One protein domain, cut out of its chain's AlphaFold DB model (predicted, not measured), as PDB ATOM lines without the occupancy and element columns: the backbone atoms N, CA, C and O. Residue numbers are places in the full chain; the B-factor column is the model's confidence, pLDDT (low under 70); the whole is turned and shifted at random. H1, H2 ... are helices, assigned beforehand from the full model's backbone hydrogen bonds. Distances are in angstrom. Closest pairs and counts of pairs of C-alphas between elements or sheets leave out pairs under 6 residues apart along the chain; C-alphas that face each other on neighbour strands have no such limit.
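What this domain is: This is residues 234 to 278 of the 283 residues of the protein "rRNA biogenesis protein RRP36" of Absidia glauca (UniProt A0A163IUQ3). Two helices, H1 and then the longer H2, meet near their ends as an open V, with a tight link at the corner and a short tail after H2. The printed part has 45 residues with two named helices, H1 and then H2, which hold 37 of them, and no named strand; its class is all helix. The whole is extended, with a radius of gyration of the C-alphas of 15.0 A, and only just flat, spanning 44 by 29 by 8 A.

Where its parts are: H1, residues 234 to 248, begins at C-alpha 234 (-39.337, -52.762, 9.344) and is 21.3 A long from first to last C-alpha. H2, residues 251 to 272, is 30.9 A long and ends at C-alpha 272 (-36.487, -24.175, 8.093).

How they stand to each other: H1 and H2 are close but not clearly touching; their closest C-alphas, those of Tyr 246 and Met 254, are 6.3 A apart. They run opposite ways at a steep tilt of 47 degrees. In both helices every O i to N i+4 pair is within hydrogen-bond range.

The domain as a whole: The two C-alphas farthest apart, those of Gln 248 and Val 276, are 44.3 A apart. Residues 234 to 244, 258 to 269 and 271 to 277 stand free. The printed part has no cut. Its mean pLDDT is 89.7, and residues 275 to 278 are under 70.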
ATOM      1  N   ASN A 234     -38.549 -53.209  10.502       93.81
ATOM      2  CA  ASN A 234     -39.337 -52.762   9.344       93.81
ATOM      3  C   ASN A 234     -38.648 -51.625   8.567       93.81
ATOM      4  O   ASN A 234     -38.707 -51.602   7.341       93.81
ATOM      5  N   SER A 235     -37.939 -50.727   9.255       95.06
ATOM      6  CA  SER A 235     -37.136 -49.674   8.623       95.06
ATOM      7  C   SER A 235     -35.976 -50.231   7.792       95.06
ATOM      8  O   SER A 235     -35.686 -49.714   6.718       95.06
ATOM      9  N   GLU A 236     -35.334 -51.305   8.245       93.19
ATOM     10  CA  GLU A 236     -34.236 -51.963   7.533       93.19
ATOM     11  C   GLU A 236     -34.749 -52.727   6.311       93.19
ATOM     12  O   GLU A 236     -34.160 -52.617   5.239       93.19
ATOM     13  N   LYS A 237     -35.899 -53.407   6.426       92.81
ATOM     14  CA  LYS A 237     -36.580 -54.028   5.276       92.81
ATOM     15  C   LYS A 237     -36.893 -52.997   4.190       92.81
ATOM     16  O   LYS A 237     -36.542 -53.207   3.035       92.81
ATOM     17  N   ARG A 238     -37.454 -51.843   4.573       94.06
ATOM     18  CA  ARG A 238     -37.727 -50.729   3.645       94.06
ATOM     19  C   ARG A 238     -36.453 -50.206   2.976       94.06
ATOM     20  O   ARG A 238     -36.475 -49.927   1.783       94.06
ATOM     21  N   LYS A 239     -35.337 -50.094   3.710       94.56
ATOM     22  CA  LYS A 239     -34.038 -49.704   3.130       94.56
ATOM     23  C   LYS A 239     -33.554 -50.718   2.096       94.56
ATOM     24  O   LYS A 239     -33.088 -50.306   1.042       94.56
ATOM     25  N   LEU A 240     -33.687 -52.015   2.368       93.00
ATOM     26  CA  LEU A 240     -33.308 -53.061   1.415       93.00
ATOM     27  C   LEU A 240     -34.162 -53.021   0.146       93.00
ATOM     28  O   LEU A 240     -33.612 -53.058  -0.949       93.00
ATOM     29  N   GLU A 241     -35.481 -52.884   0.291       93.81
ATOM     30  CA  GLU A 241     -36.390 -52.698  -0.846       93.81
ATOM     31  C   GLU A 241     -36.034 -51.443  -1.654       93.81
ATOM     32  O   GLU A 241     -36.087 -51.456  -2.879       93.81
ATOM     33  N   LEU A 242     -35.655 -50.352  -0.984       93.25
ATOM     34  CA  LEU A 242     -35.267 -49.108  -1.644       93.25
ATOM     35  C   LEU A 242     -33.950 -49.248  -2.419       93.25
ATOM     36  O   LEU A 242     -33.853 -48.749  -3.536       93.25
ATOM     37  N   VAL A 243     -32.955 -49.930  -1.847       93.50
ATOM     38  CA  VAL A 243     -31.685 -50.230  -2.530       93.50
ATOM     39  C   VAL A 243     -31.941 -51.080  -3.771       93.50
ATOM     40  O   VAL A 243     -31.467 -50.741  -4.849       93.50
ATOM     41  N   ASP A 244     -32.751 -52.132  -3.651       93.12
ATOM     42  CA  ASP A 244     -33.109 -52.985  -4.784       93.12
ATOM     43  C   ASP A 244     -33.839 -52.207  -5.893       93.12
ATOM     44  O   ASP A 244     -33.549 -52.399  -7.074       93.12
ATOM     45  N   LYS A 245     -34.738 -51.280  -5.535       91.75
ATOM     46  CA  LYS A 245     -35.408 -50.386  -6.498       91.75
ATOM     47  C   LYS A 245     -34.434 -49.454  -7.215       91.75
ATOM     48  O   LYS A 245     -34.569 -49.266  -8.417       91.75
ATOM     49  N   TYR A 246     -33.463 -48.873  -6.507       92.69
ATOM     50  CA  TYR A 246     -32.454 -48.027  -7.149       92.69
ATOM     51  C   TYR A 246     -31.524 -48.825  -8.058       92.69
ATOM     52  O   TYR A 246     -31.189 -48.331  -9.123       92.69
ATOM     53  N   ASN A 247     -31.185 -50.064  -7.694       90.50
ATOM     54  CA  ASN A 247     -30.361 -50.939  -8.530       90.50
ATOM     55  C   ASN A 247     -31.079 -51.392  -9.814       90.50
ATOM     56  O   ASN A 247     -30.429 -51.671 -10.814       90.50
ATOM     57  N   GLN A 248     -32.412 -51.499  -9.792       89.69
ATOM     58  CA  GLN A 248     -33.215 -51.759 -10.997       89.69
ATOM     59  C   GLN A 248     -33.277 -50.557 -11.934       89.69
ATOM     60  O   GLN A 248     -33.544 -50.708 -13.125       89.69
ATOM     61  N   LEU A 249     -33.097 -49.364 -11.379       91.50
ATOM     62  CA  LEU A 249     -33.169 -48.127 -12.120       91.50
ATOM     63  C   LEU A 249     -31.809 -47.844 -12.771       91.50
ATOM     64  O   LEU A 249     -30.768 -48.043 -12.157       91.50
ATOM     65  N   GLY A 250     -31.798 -47.339 -14.006       92.00
ATOM     66  CA  GLY A 250     -30.541 -46.951 -14.653       92.00
ATOM     67  C   GLY A 250     -29.875 -45.758 -13.954       92.00
ATOM     68  O   GLY A 250     -30.574 -44.905 -13.393       92.00
ATOM     69  N   ASP A 251     -28.547 -45.645 -14.058       91.50
ATOM     70  CA  ASP A 251     -27.746 -44.599 -13.395       91.50
ATOM     71  C   ASP A 251     -28.287 -43.186 -13.645       91.50
ATOM     72  O   ASP A 251     -28.476 -42.405 -12.713       91.50
ATOM     73  N   LYS A 252     -28.647 -42.881 -14.899       92.25
ATOM     74  CA  LYS A 252     -29.208 -41.577 -15.297       92.25
ATOM     75  C   LYS A 252     -30.528 -41.275 -14.585       92.25
ATOM     76  O   LYS A 252     -30.766 -40.160 -14.127       92.25
ATOM     77  N   SER A 253     -31.420 -42.258 -14.508       91.12
ATOM     78  CA  SER A 253     -32.712 -42.117 -13.834       91.12
ATOM     79  C   SER A 253     -32.555 -42.041 -12.314       91.12
ATOM     80  O   SER A 253     -33.230 -41.227 -11.681       91.12
ATOM     81  N   MET A 254     -31.625 -42.802 -11.734       92.25
ATOM     82  CA  MET A 254     -31.276 -42.706 -10.318       92.25
ATOM     83  C   MET A 254     -30.744 -41.310  -9.979       92.25
ATOM     84  O   MET A 254     -31.229 -40.685  -9.034       92.25
ATOM     85  N   GLU A 255     -29.811 -40.781 -10.773       92.75
ATOM     86  CA  GLU A 255     -29.248 -39.446 -10.577       92.75
ATOM     87  C   GLU A 255     -30.326 -38.360 -10.645       92.75
ATOM     88  O   GLU A 255     -30.408 -37.530  -9.740       92.75
ATOM     89  N   ARG A 256     -31.236 -38.421 -11.629       95.50
ATOM     90  CA  ARG A 256     -32.385 -37.501 -11.718       95.50
ATOM     91  C   ARG A 256     -33.276 -37.561 -10.474       95.50
ATOM     92  O   ARG A 256     -33.721 -36.521  -9.983       95.50
ATOM     93  N   ILE A 257     -33.562 -38.755  -9.943       92.75
ATOM     94  CA  ILE A 257     -34.370 -38.905  -8.719       92.75
ATOM     95  C   ILE A 257     -33.634 -38.312  -7.513       92.75
ATOM     96  O   ILE A 257     -34.236 -37.563  -6.733       92.75
ATOM     97  N   LEU A 258     -32.339 -38.601  -7.373       92.94
ATOM     98  CA  LEU A 258     -31.506 -38.065  -6.301       92.94
ATOM     99  C   LEU A 258     -31.382 -36.545  -6.398       92.94
ATOM    100  O   LEU A 258     -31.489 -35.870  -5.380       92.94
ATOM    101  N   GLU A 259     -31.245 -35.982  -7.594       95.06
ATOM    102  CA  GLU A 259     -31.221 -34.540  -7.822       95.06
ATOM    103  C   GLU A 259     -32.553 -33.892  -7.415       95.06
ATOM    104  O   GLU A 259     -32.567 -32.932  -6.640       95.06
ATOM    105  N   LYS A 260     -33.693 -34.463  -7.833       95.69
ATOM    106  CA  LYS A 260     -35.027 -34.016  -7.391       95.69
ATOM    107  C   LYS A 260     -35.186 -34.109  -5.869       95.69
ATOM    108  O   LYS A 260     -35.854 -33.264  -5.269       95.69
ATOM    109  N   ARG A 261     -34.612 -35.129  -5.218       93.75
ATOM    110  CA  ARG A 261     -34.618 -35.275  -3.749       93.75
ATOM    111  C   ARG A 261     -33.718 -34.225  -3.087       93.75
ATOM    112  O   ARG A 261     -34.170 -33.577  -2.147       93.75
ATOM    113  N   ARG A 262     -32.505 -33.999  -3.603       95.62
ATOM    114  CA  ARG A 262     -31.558 -32.970  -3.134       95.62
ATOM    115  C   ARG A 262     -32.174 -31.574  -3.219       95.62
ATOM    116  O   ARG A 262     -32.187 -30.875  -2.212       95.62
ATOM    117  N   LYS A 263     -32.779 -31.207  -4.357       96.38
ATOM    118  CA  LYS A 263     -33.475 -29.917  -4.542       96.38
ATOM    119  C   LYS A 263     -34.631 -29.738  -3.554       96.38
ATOM    120  O   LYS A 263     -34.747 -28.694  -2.919       96.38
ATOM    121  N   ARG A 264     -35.471 -30.766  -3.366       96.00
ATOM    122  CA  ARG A 264     -36.577 -30.723  -2.390       96.00
ATOM    123  C   ARG A 264     -36.080 -30.586  -0.951       96.00
ATOM    124  O   ARG A 264     -36.647 -29.796  -0.201       96.00
ATOM    125  N   ASN A 265     -35.033 -31.319  -0.573       95.44
ATOM    126  CA  ASN A 265     -34.435 -31.227   0.759       95.44
ATOM    127  C   ASN A 265     -33.818 -29.845   0.998       95.44
ATOM    128  O   ASN A 265     -34.139 -29.225   2.004       95.44
ATOM    129  N   ALA A 266     -33.052 -29.316   0.037       94.06
ATOM    130  CA  ALA A 266     -32.496 -27.967   0.111       94.06
ATOM    131  C   ALA A 266     -33.599 -26.911   0.289       94.06
ATOM    132  O   ALA A 266     -33.512 -26.072   1.178       94.06
ATOM    133  N   ASN A 267     -34.700 -27.000  -0.463       92.88
ATOM    134  CA  ASN A 267     -35.831 -26.082  -0.306       92.88
ATOM    135  C   ASN A 267     -36.495 -26.183   1.080       92.88
ATOM    136  O   ASN A 267     -36.887 -25.161   1.652       92.88
ATOM    137  N   LYS A 268     -36.619 -27.396   1.636       93.94
ATOM    138  CA  LYS A 268     -37.123 -27.609   3.004       93.94
ATOM    139  C   LYS A 268     -36.177 -27.013   4.046       93.94
ATOM    140  O   LYS A 268     -36.644 -26.308   4.937       93.94
ATOM    141  N   ASP A 269     -34.874 -27.241   3.913       91.00
ATOM    142  CA  ASP A 269     -33.865 -26.690   4.820       91.00
ATOM    143  C   ASP A 269     -33.813 -25.167   4.740       91.00
ATOM    144  O   ASP A 269     -33.825 -24.504   5.775       91.00
ATOM    145  N   HIS A 270     -33.897 -24.596   3.534       86.81
ATOM    146  CA  HIS A 270     -34.065 -23.159   3.356       86.81
ATOM    147  C   HIS A 270     -35.309 -22.695   4.120       86.81
ATOM    148  O   HIS A 270     -35.219 -21.800   4.955       86.81
ATOM    149  N   LYS A 271     -36.483 -23.304   3.912       88.56
ATOM    150  CA  LYS A 271     -37.713 -22.935   4.642       88.56
ATOM    151  C   LYS A 271     -37.560 -23.029   6.168       88.56
ATOM    152  O   LYS A 271     -38.173 -22.233   6.872       88.56
ATOM    153  N   ARG A 272     -36.742 -23.960   6.664       85.75
ATOM    154  CA  ARG A 272     -36.487 -24.175   8.093       85.75
ATOM    155  C   ARG A 272     -35.510 -23.160   8.704       85.75
ATOM    156  O   ARG A 272     -35.526 -23.003   9.924       85.75
ATOM    157  N   VAL A 273     -34.698 -22.448   7.912       82.56
ATOM    158  CA  VAL A 273     -33.834 -21.392   8.466       82.56
ATOM    159  C   VAL A 273     -34.642 -20.130   8.827       82.56
ATOM    160  O   VAL A 273     -35.402 -19.628   7.989       82.56
ATOM    161  N   PRO A 274     -34.488 -19.591  10.055       82.19
ATOM    162  CA  PRO A 274     -35.220 -18.410  10.502       82.19
ATOM    163  C   PRO A 274     -34.857 -17.169   9.674       82.19
ATOM    164  O   PRO A 274     -33.695 -16.945   9.331       82.19
ATOM    165  N   PHE A 275     -35.865 -16.342   9.382       68.00
ATOM    166  CA  PHE A 275     -35.794 -15.202   8.456       68.00
ATOM    167  C   PHE A 275     -34.684 -14.189   8.793       68.00
ATOM    168  O   PHE A 275     -34.053 -13.655   7.889       68.00
ATOM    169  N   VAL A 276     -34.363 -14.012  10.080       65.38
ATOM    170  CA  VAL A 276     -33.308 -13.100  10.571       65.38
ATOM    171  C   VAL A 276     -31.916 -13.446  10.017       65.38
ATOM    172  O   VAL A 276     -31.088 -12.563   9.829       65.38
ATOM    173  N   ARG A 277     -31.654 -14.720   9.683       58.84
ATOM    174  CA  ARG A 277     -30.388 -15.151   9.058       58.84
ATOM    175  C   ARG A 277     -30.399 -15.085   7.526       58.84
ATOM    176  O   ARG A 277     -29.357 -15.296   6.920       58.84
ATOM    177  N   ARG A 278     -31.546 -14.808   6.889       57.69
ATOM    178  CA  ARG A 278     -31.651 -14.676   5.421       57.69
ATOM    179  C   ARG A 278     -31.301 -13.274   4.914       57.69
ATOM    180  O   ARG A 278     -30.932 -13.156   3.755       57.69
TER     181      ARG A 278